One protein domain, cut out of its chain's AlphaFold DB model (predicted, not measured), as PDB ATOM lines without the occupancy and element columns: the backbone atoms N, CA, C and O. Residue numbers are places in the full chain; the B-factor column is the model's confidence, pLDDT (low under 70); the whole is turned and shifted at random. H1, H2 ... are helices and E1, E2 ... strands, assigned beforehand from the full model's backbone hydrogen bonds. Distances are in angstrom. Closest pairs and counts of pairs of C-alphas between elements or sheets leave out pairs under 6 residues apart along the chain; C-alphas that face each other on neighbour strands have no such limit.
ATOM      1  N   ARG A  43      40.139  20.472  38.948       94.56
ATOM      2  CA  ARG A  43      40.322  19.285  39.799       94.56
ATOM      3  C   ARG A  43      41.658  19.338  40.551       94.56
ATOM      4  O   ARG A  43      41.691  19.054  41.746       94.56
ATOM      5  N   PHE A  44      42.732  19.777  39.890       95.62
ATOM      6  CA  PHE A  44      44.028  20.004  40.543       95.62
ATOM      7  C   PHE A  44      43.948  21.122  41.581       95.62
ATOM      8  O   PHE A  44      44.430  20.959  42.703       95.62
ATOM      9  N   GLU A  45      43.293  22.230  41.232       95.12
ATOM     10  CA  GLU A  45      43.091  23.346  42.153       95.12
ATOM     11  C   GLU A  45      42.299  22.917  43.395       95.12
ATOM     12  O   GLU A  45      42.703  23.209  44.519       95.12
ATOM     13  N   HIS A  46      41.194  22.188  43.224       93.94
ATOM     14  CA  HIS A  46      40.386  21.688  44.337       93.94
ATOM     15  C   HIS A  46      41.193  20.789  45.274       93.94
ATOM     16  O   HIS A  46      41.119  20.955  46.497       93.94
ATOM     17  N   LEU A  47      41.999  19.878  44.720       93.94
ATOM     18  CA  LEU A  47      42.839  19.000  45.523       93.94
ATOM     19  C   LEU A  47      43.901  19.794  46.293       93.94
ATOM     20  O   LEU A  47      44.023  19.635  47.511       93.94
ATOM     21  N   TRP A  48      44.604  20.711  45.623       95.19
ATOM     22  CA  TRP A  48      45.598  21.573  46.263       95.19
ATOM     23  C   TRP A  48      44.972  22.456  47.352       95.19
ATOM     24  O   TRP A  48      45.512  22.569  48.454       95.19
ATOM     25  N   ASN A  49      43.782  23.006  47.096       95.19
ATOM     26  CA  ASN A  49      43.028  23.815  48.052       95.19
ATOM     27  C   ASN A  49      42.616  23.028  49.302       95.19
ATOM     28  O   ASN A  49      42.591  23.585  50.399       95.19
ATOM     29  N   SER A  50      42.291  21.745  49.158       93.81
ATOM     30  CA  SER A  50      41.944  20.902  50.308       93.81
ATOM     31  C   SER A  50      43.161  20.579  51.181       93.81
ATOM     32  O   SER A  50      43.047  20.467  52.401       93.81
ATOM     33  N   ALA A  51      44.336  20.471  50.562       93.44
ATOM     34  CA  ALA A  51      45.541  20.006  51.219       93.44
ATOM     35  C   ALA A  51      46.480  21.153  51.600       93.44
ATOM     36  O   ALA A  51      46.664  21.425  52.786       93.44
ATOM     37  N   ASP A  52      47.089  21.817  50.623       96.00
ATOM     38  CA  ASP A  52      48.235  22.711  50.812       96.00
ATOM     39  C   ASP A  52      47.839  24.176  51.045       96.00
ATOM     40  O   ASP A  52      48.592  24.912  51.685       96.00
ATOM     41  N   LYS A  53      46.626  24.601  50.671       96.19
ATOM     42  CA  LYS A  53      46.132  25.951  51.005       96.19
ATOM     43  C   LYS A  53      46.131  26.263  52.512       96.19
ATOM     44  O   LYS A  53      46.603  27.338  52.873       96.19
ATOM     45  N   PRO A  54      45.698  25.370  53.429       97.81
ATOM     46  CA  PRO A  54      45.876  25.579  54.868       97.81
ATOM     47  C   PRO A  54      47.327  25.836  55.301       97.81
ATOM     48  O   PRO A  54      47.546  26.589  56.252       97.81
ATOM     49  N   VAL A  55      48.311  25.225  54.627       97.19
ATOM     50  CA  VAL A  55      49.743  25.467  54.879       97.19
ATOM     51  C   VAL A  55      50.127  26.856  54.369       97.19
ATOM     52  O   VAL A  55      50.741  27.629  55.103       97.19
ATOM     53  N   ALA A  56      49.693  27.214  53.154       95.12
ATOM     54  CA  ALA A  56      49.910  28.536  52.559       95.12
ATOM     55  C   ALA A  56      49.348  29.675  53.423       95.12
ATOM     56  O   ALA A  56      50.004  30.691  53.640       95.12
ATOM     57  N   GLU A  57      48.152  29.471  53.970       97.00
ATOM     58  CA  GLU A  57      47.452  30.413  54.847       97.00
ATOM     59  C   GLU A  57      47.936  30.353  56.303       97.00
ATOM     60  O   GLU A  57      47.391  31.048  57.160       97.00
ATOM     61  N   ARG A  58      48.945  29.521  56.606       96.94
ATOM     62  CA  ARG A  58      49.500  29.317  57.956       96.94
ATOM     63  C   ARG A  58      48.457  28.884  58.996       96.94
ATOM     64  O   ARG A  58      48.651  29.086  60.191       96.94
ATOM     65  N   ARG A  59      47.358  28.263  58.556       98.00
ATOM     66  CA  ARG A  59      46.325  27.691  59.437       98.00
ATOM     67  C   ARG A  59      46.775  26.386  60.090       98.00
ATOM     68  O   ARG A  59      46.220  25.992  61.109       98.00
ATOM     69  N   VAL A  60      47.768  25.714  59.508       97.50
ATOM     70  CA  VAL A  60      48.387  24.494  60.041       97.50
ATOM     71  C   VAL A  60      49.909  24.587  59.946       97.50
ATOM     72  O   VAL A  60      50.440  25.224  59.038       97.50
ATOM     73  N   SER A  61      50.614  23.915  60.857       96.31
ATOM     74  CA  SER A  61      52.080  23.847  60.874       96.31
ATOM     75  C   SER A  61      52.557  22.448  60.484       96.31
ATOM     76  O   SER A  61      52.856  21.617  61.340       96.31
ATOM     77  N   ARG A  62      52.605  22.179  59.177       96.12
ATOM     78  CA  ARG A  62      53.162  20.955  58.581       96.12
ATOM     79  C   ARG A  62      53.889  21.284  57.277       96.12
ATOM     80  O   ARG A  62      53.693  22.359  56.717       96.12
ATOM     81  N   SER A  63      54.691  20.351  56.777       95.38
ATOM     82  CA  SER A  63      55.328  20.468  55.462       95.38
ATOM     83  C   SER A  63      54.309  20.434  54.315       95.38
ATOM     84  O   SER A  63      53.204  19.908  54.471       95.38
ATOM     85  N   TRP A  64      54.709  20.972  53.161       94.88
ATOM     86  CA  TRP A  64      53.960  20.924  51.900       94.88
ATOM     87  C   TRP A  64      53.850  19.505  51.348       94.88
ATOM     88  O   TRP A  64      54.828  18.758  51.406       94.88
ATOM     89  N   THR A  65      52.703  19.173  50.758       92.75
ATOM     90  CA  THR A  65      52.513  17.905  50.043       92.75
ATOM     91  C   THR A  65      53.022  18.005  48.603       92.75
ATOM     92  O   THR A  65      53.829  17.179  48.184       92.75
ATOM     93  N   TRP A  66      52.610  19.039  47.865       93.44
ATOM     94  CA  TRP A  66      53.045  19.299  46.484       93.44
ATOM     95  C   TRP A  66      53.955  20.518  46.390       93.44
ATOM     96  O   TRP A  66      54.952  20.491  45.670       93.44
ATOM     97  N   GLY A  67      53.642  21.576  47.135       93.56
ATOM     98  CA  GLY A  67      54.413  22.815  47.121       93.56
ATOM     99  C   GLY A  67      53.533  24.064  47.114       93.56
ATOM    100  O   GLY A  67      52.314  23.969  46.964       93.56
ATOM    101  N   PRO A  68      54.148  25.244  47.281       92.69
ATOM    102  CA  PRO A  68      53.424  26.499  47.454       92.69
ATOM    103  C   PRO A  68      52.689  26.958  46.196       92.69
ATOM    104  O   PRO A  68      51.683  27.651  46.310       92.69
ATOM    105  N   LEU A  69      53.195  26.607  45.014       90.38
ATOM    106  CA  LEU A  69      52.640  27.025  43.735       90.38
ATOM    107  C   LEU A  69      52.845  25.922  42.686       90.38
ATOM    108  O   LEU A  69      53.849  25.204  42.748       90.38
ATOM    109  N   PRO A  70      51.923  25.792  41.718       92.44
ATOM    110  CA  PRO A  70      52.192  25.052  40.489       92.44
ATOM    111  C   PRO A  70      53.373  25.681  39.736       92.44
ATOM    112  O   PRO A  70      53.618  26.887  39.825       92.44
ATOM    113  N   TRP A  71      54.100  24.856  38.984       89.62
ATOM    114  CA  TRP A  71      55.280  25.288  38.237       89.62
ATOM    115  C   TRP A  71      55.106  25.141  36.725       89.62
ATOM    116  O   TRP A  71      55.225  26.121  35.994       89.62
ATOM    117  N   PHE A  72      54.807  23.932  36.252       91.12
ATOM    118  CA  PHE A  72      54.732  23.625  34.822       91.12
ATOM    119  C   PHE A  72      53.673  22.561  34.546       91.12
ATOM    120  O   PHE A  72      53.526  21.630  35.333       91.12
ATOM    121  N   SER A  73      52.933  22.682  33.449       94.50
ATOM    122  CA  SER A  73      51.954  21.685  33.012       94.50
ATOM    123  C   SER A  73      52.155  21.313  31.557       94.50
ATOM    124  O   SER A  73      52.618  22.114  30.747       94.50
ATOM    125  N   THR A  74      51.816  20.071  31.232       94.62
ATOM    126  CA  THR A  74      51.909  19.534  29.873       94.62
ATOM    127  C   THR A  74      50.982  18.329  29.712       94.62
ATOM    128  O   THR A  74      50.400  17.852  30.686       94.62
ATOM    129  N   ASN A  75      50.854  17.830  28.486       95.50
ATOM    130  CA  ASN A  75      50.274  16.524  28.206       95.50
ATOM    131  C   ASN A  75      51.404  15.524  27.942       95.50
ATOM    132  O   ASN A  75      52.256  15.766  27.085       95.50
ATOM    133  N   GLU A  76      51.414  14.412  28.670       94.38
ATOM    134  CA  GLU A  76      52.411  13.344  28.531       94.38
ATOM    135  C   GLU A  76      51.797  12.095  27.905       94.38
ATOM    136  O   GLU A  76      50.633  11.816  28.185       94.38
ATOM    137  N   PRO A  77      52.556  11.301  27.133       95.00
ATOM    138  CA  PRO A  77      52.078  10.015  26.646       95.00
ATOM    139  C   PRO A  77      51.667   9.073  27.771       95.00
ATOM    140  O   PRO A  77      52.414   8.841  28.721       95.00
ATOM    141  N   TYR A  78      50.462   8.530  27.639       95.50
ATOM    142  CA  TYR A  78      49.886   7.555  28.548       95.50
ATOM    143  C   TYR A  78      48.902   6.648  27.812       95.50
ATOM    144  O   TYR A  78      47.814   7.078  27.428       95.50
ATOM    145  N   LYS A  79      49.270   5.383  27.616       95.38
ATOM    146  CA  LYS A  79      48.561   4.441  26.738       95.38
ATOM    147  C   LYS A  79      47.103   4.195  27.115       95.38
ATOM    148  O   LYS A  79      46.275   3.993  26.235       95.38
ATOM    149  N   GLN A  80      46.798   4.185  28.406       93.31
ATOM    150  CA  GLN A  80      45.464   3.898  28.925       93.31
ATOM    151  C   GLN A  80      44.572   5.148  28.958       93.31
ATOM    152  O   GLN A  80      43.391   5.050  29.296       93.31
ATOM    153  N   SER A  81      45.108   6.319  28.601       94.94
ATOM    154  CA  SER A  81      44.290   7.515  28.415       94.94
ATOM    155  C   SER A  81      43.468   7.409  27.125       94.94
ATOM    156  O   SER A  81      43.999   6.926  26.122       94.94
ATOM    157  N   PRO A  82      42.214   7.908  27.089       93.69
ATOM    158  CA  PRO A  82      41.386   7.906  25.879       93.69
ATOM    159  C   PRO A  82      42.057   8.522  24.642       93.69
ATOM    160  O   PRO A  82      41.820   8.067  23.527       93.69
ATOM    161  N   GLU A  83      42.904   9.535  24.835       92.31
ATOM    162  CA  GLU A  83      43.637  10.218  23.756       92.31
ATOM    163  C   GLU A  83      45.110   9.785  23.677       92.31
ATOM    164  O   GLU A  83      45.915  10.407  22.987       92.31
ATOM    165  N   GLY A  84      45.498   8.747  24.424       94.75
ATOM    166  CA  GLY A  84      46.892   8.321  24.551       94.75
ATOM    167  C   GLY A  84      47.780   9.317  25.304       94.75
ATOM    168  O   GLY A  84      48.993   9.137  25.326       94.75
ATOM    169  N   GLN A  85      47.200  10.358  25.914       95.69
ATOM    170  CA  GLN A  85      47.909  11.412  26.639       95.69
ATOM    171  C   GLN A  85      47.234  11.705  27.985       95.69
ATOM    172  O   GLN A  85      46.010  11.815  28.052       95.69
ATOM    173  N   ARG A  86      48.006  11.889  29.055       95.62
ATOM    174  CA  ARG A  86      47.517  12.352  30.363       95.62
ATOM    175  C   ARG A  86      47.881  13.816  30.585       95.62
ATOM    176  O   ARG A  86      48.990  14.236  30.247       95.62
ATOM    177  N   LEU A  87      46.983  14.580  31.200       96.06
ATOM    178  CA  LEU A  87      47.300  15.939  31.642       96.06
ATOM    179  C   LEU A  87      48.119  15.862  32.929       96.06
ATOM    180  O   LEU A  87      47.698  15.214  33.888       96.06
ATOM    181  N   VAL A  88      49.250  16.559  32.984       95.81
ATOM    182  CA  VAL A  88      50.103  16.611  34.176       95.81
ATOM    183  C   VAL A  88      50.376  18.045  34.612       95.81
ATOM    184  O   VAL A  88      50.516  18.953  33.790       95.81
ATOM    185  N   GLN A  89      50.491  18.245  35.923       95.19
ATOM    186  CA  GLN A  89      50.936  19.497  36.529       95.19
ATOM    187  C   GLN A  89      52.038  19.207  37.545       95.19
ATOM    188  O   GLN A  89      51.811  18.557  38.564       95.19
ATOM    189  N   TYR A  90      53.221  19.739  37.273       93.75
ATOM    190  CA  TYR A  90      54.388  19.708  38.135       93.75
ATOM    191  C   TYR A  90      54.333  20.805  39.199       93.75
ATOM    192  O   TYR A  90      53.984  21.959  38.921       93.75
ATOM    193  N   PHE A  91      54.739  20.420  40.403       93.75
ATOM    194  CA  PHE A  91      54.991  21.266  41.561       93.75
ATOM    195  C   PHE A  91      56.416  20.999  42.069       93.75
ATOM    196  O   PHE A  91      57.093  20.088  41.595       93.75
ATOM    197  N   ASP A  92      56.862  21.768  43.061       91.25
ATOM    198  CA  ASP A  92      58.197  21.636  43.664       91.25
ATOM    199  C   ASP A  92      58.504  20.216  44.181       91.25
ATOM    200  O   ASP A  92      59.631  19.743  44.073       91.25
ATOM    201  N   LYS A  93      57.508  19.524  44.756       90.06
ATOM    202  CA  LYS A  93      57.721  18.243  45.460       90.06
ATOM    203  C   LYS A  93      57.141  17.024  44.765       90.06
ATOM    204  O   LYS A  93      57.529  15.903  45.082       90.06
ATOM    205  N   ALA A  94      56.182  17.228  43.875       91.88
ATOM    206  CA  ALA A  94      55.418  16.159  43.252       91.88
ATOM    207  C   ALA A  94      54.729  16.669  41.980       91.88
ATOM    208  O   ALA A  94      54.843  17.840  41.617       91.88
ATOM    209  N   ARG A  95      53.973  15.793  41.316       93.62
ATOM    210  CA  ARG A  95      53.090  16.170  40.210       93.62
ATOM    211  C   ARG A  95      51.696  15.592  40.417       93.62
ATOM    212  O   ARG A  95      51.556  14.536  41.026       93.62
ATOM    213  N   MET A  96      50.681  16.275  39.908       95.50
ATOM    214  CA  MET A  96      49.330  15.730  39.773       95.50
ATOM    215  C   MET A  96      49.121  15.248  38.341       95.50
ATOM    216  O   MET A  96      49.627  15.873  37.406       95.50
ATOM    217  N   GLU A  97      48.374  14.160  38.179       95.38
ATOM    218  CA  GLU A  97      48.083  13.564  36.876       95.38
ATOM    219  C   GLU A  97      46.576  13.364  36.686       95.38
ATOM    220  O   GLU A  97      45.834  13.084  37.634       95.38
ATOM    221  N   LEU A  98      46.137  13.504  35.438       95.56
ATOM    222  CA  LEU A  98      44.796  13.184  34.984       95.56
ATOM    223  C   LEU A  98      44.878  12.198  33.824       95.56
ATOM    224  O   LEU A  98      45.060  12.586  32.670       95.56
ATOM    225  N   ASN A  99      44.748  10.916  34.152       94.19
ATOM    226  CA  ASN A  99      44.915   9.832  33.185       94.19
ATOM    227  C   ASN A  99      43.697   9.671  32.273       94.19
ATOM    228  O   ASN A  99      43.853   9.335  31.109       94.19
ATOM    229  N   ASN A 100      42.492   9.926  32.785       93.31
ATOM    230  CA  ASN A 100      41.261   9.900  32.004       93.31
ATOM    231  C   ASN A 100      40.387  11.113  32.378       93.31
ATOM    232  O   ASN A 100      39.855  11.161  33.490       93.31
ATOM    233  N   PRO A 101      40.197  12.091  31.472       91.25
ATOM    234  CA  PRO A 101      39.374  13.268  31.746       91.25
ATOM    235  C   PRO A 101      37.915  12.941  32.092       91.25
ATOM    236  O   PRO A 101      37.298  13.671  32.869       91.25
ATOM    237  N   SER A 102      37.374  11.842  31.555       91.50
ATOM    238  CA  SER A 102      35.999  11.387  31.794       91.50
ATOM    239  C   SER A 102      35.827  10.619  33.104       91.50
ATOM    240  O   SER A 102      34.695  10.428  33.548       91.50
ATOM    241  N   ASP A 103      36.918  10.179  33.734       90.56
ATOM    242  CA  ASP A 103      36.851   9.519  35.033       90.56
ATOM    243  C   ASP A 103      36.576  10.554  36.128       90.56
ATOM    244  O   ASP A 103      37.406  11.415  36.405       90.56
ATOM    245  N   MET A 104      35.403  10.466  36.747       88.38
ATOM    246  CA  MET A 104      34.979  11.313  37.870       88.38
ATOM    247  C   MET A 104      34.857  10.507  39.168       88.38
ATOM    248  O   MET A 104      34.180  10.922  40.107       88.38
ATOM    249  N   SER A 105      35.469   9.324  39.218       85.88
ATOM    250  CA  SER A 105      35.351   8.420  40.352       85.88
ATOM    251  C   SER A 105      36.107   8.927  41.586       85.88
ATOM    252  O   SER A 105      37.158   9.571  41.512       85.88
ATOM    253  N   GLY A 106      35.548   8.602  42.755       85.69
ATOM    254  CA  GLY A 106      36.162   8.851  44.055       85.69
ATOM    255  C   GLY A 106      36.239  10.329  44.474       85.69
ATOM    256  O   GLY A 106      35.854  11.237  43.740       85.69
ATOM    257  N   PRO A 107      36.752  10.596  45.688       83.19
ATOM    258  CA  PRO A 107      36.816  11.947  46.252       83.19
ATOM    259  C   PRO A 107      37.799  12.863  45.512       83.19
ATOM    260  O   PRO A 107      37.657  14.081  45.551       83.19
ATOM    261  N   LEU A 108      38.789  12.277  44.835       86.06
ATOM    262  CA  LEU A 108      39.778  13.005  44.045       86.06
ATOM    263  C   LEU A 108      39.297  13.292  42.622       86.06
ATOM    264  O   LEU A 108      40.018  13.963  41.890       86.06
ATOM    265  N   GLN A 109      38.114  12.778  42.244       89.00
ATOM    266  CA  GLN A 109      37.568  12.809  40.890       89.00
ATOM    267  C   GLN A 109      38.682  12.448  39.911       89.00
ATOM    268  O   GLN A 109      39.227  13.348  39.296       89.00
ATOM    269  N   GLY A 110      39.149  11.199  39.876       90.06
ATOM    270  CA  GLY A 110      40.192  10.706  38.954       90.06
ATOM    271  C   GLY A 110      41.574  11.398  38.949       90.06
ATOM    272  O   GLY A 110      42.404  11.053  38.110       90.06
ATOM    273  N   VAL A 111      41.857  12.365  39.834       94.31
ATOM    274  CA  VAL A 111      43.212  12.931  39.985       94.31
ATOM    275  C   VAL A 111      44.081  11.961  40.772       94.31
ATOM    276  O   VAL A 111      43.702  11.519  41.859       94.31
ATOM    277  N   THR A 112      45.280  11.685  40.266       92.25
ATOM    278  CA  THR A 112      46.270  10.857  40.958       92.25
ATOM    279  C   THR A 112      47.502  11.673  41.336       92.25
ATOM    280  O   THR A 112      47.818  12.705  40.735       92.25
ATOM    281  N   ASN A 113      48.203  11.220  42.381       88.81
ATOM    282  CA  ASN A 113      49.539  11.717  42.671       88.81
ATOM    283  C   ASN A 113      50.520  10.977  41.763       88.81
ATOM    284  O   ASN A 113      50.550   9.745  41.764       88.81
ATOM    285  N   GLY A 114      51.284  11.727  40.984       84.38
ATOM    286  CA  GLY A 114      52.134  11.143  39.971       84.38
ATOM    287  C   GLY A 114      53.302  10.353  40.536       84.38
ATOM    288  O   GLY A 114      53.790  10.609  41.638       84.38
TER     289      GLY A 114
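What this domain is: This is residues 43 to 114 of the 170 residues of an uncharacterized protein of uncultured Chloroflexia bacterium (UniProt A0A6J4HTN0). A twisted antiparallel sheet of four strands, shortening from E1 to E4, has helix H1 slantwise over one of its faces. Short helix H2 and the loop of residues 57 to 69 lie toward one end of the long axis, and the loop between E1 and E2 lies at the other. The printed part has 72 residues with two named helices and four named strands, in the order H1 H2 E1 E2 E3 E4; the sheet order is E1 - E2 - E3 - E4. The class is mixed, helices and strands, with under half of the residues in named elements. The whole is only just compact, close to loose, with a radius of gyration of the C-alphas of 13.0 A, and flat, spanning 40 by 24 by 13 A.

How they stand to each other: E1, residues 70 to 77, E2, residues 85 to 91, E3, residues 95 to 98, and E4, residues 111 to 113, form a meander, each strand the antiparallel neighbour of the one before. From edge to edge the strands' lines turn by 76 degrees. The hairpin E1 and E2 has N 90 and O 72 within hydrogen-bond range at 2.7 A, and N 76 and O 86 at 2.9 A. In the hairpin E2 and E3, N 98 and O 87 are 2.8 A apart, within hydrogen-bond range. In the hairpin E3 and E4, N 97 and O 112 are within hydrogen-bond range at 3.0 A. E1 and E4 are the edge strands and are apart. H1, residues 43 to 51, is on the sheet at a height over the sheet of 8.0 A. It lies only just over E3, with 3 of its 9 C-alphas falling on that strand, and runs slantwise to the strands, at 41 degrees to E3 on the local plane. The closest C-alphas of H1 and E3 are those of Phe 44 and Met 96, 6.9 A apart; those of H1 and E4 are Arg 43 and Val 111, 7.0 A apart. H2, residues 53 to 56, is not on the sheet, and H1 and H2 meet only through their link. Every O i to N i+4 pair in H1 is within hydrogen-bond range; H2 is too short for such a pair.

Where its parts are: E1 is 20.4 A long from first to last C-alpha, E2 19.2 A, E3 10.2 A and E4 7.0 A. H1 measures 12.6 A and begins at C-alpha 43 (40.322, 19.285, 39.799); H2 measures 4.8 A. E1 begins at C-alpha 70 (52.192, 25.052, 40.489), and E4 ends at C-alpha 113 (49.539, 11.717, 42.671).

The domain as a whole: The two C-alphas farthest apart, those of Ser 61 and Glu 83, are 40.4 A apart. The printed part has no cut. The links H2 to E1, 13 residues, and E3 to E4, 12 residues, are long. The mean pLDDT of the printed part is 93.4, and no printed residue is under 70.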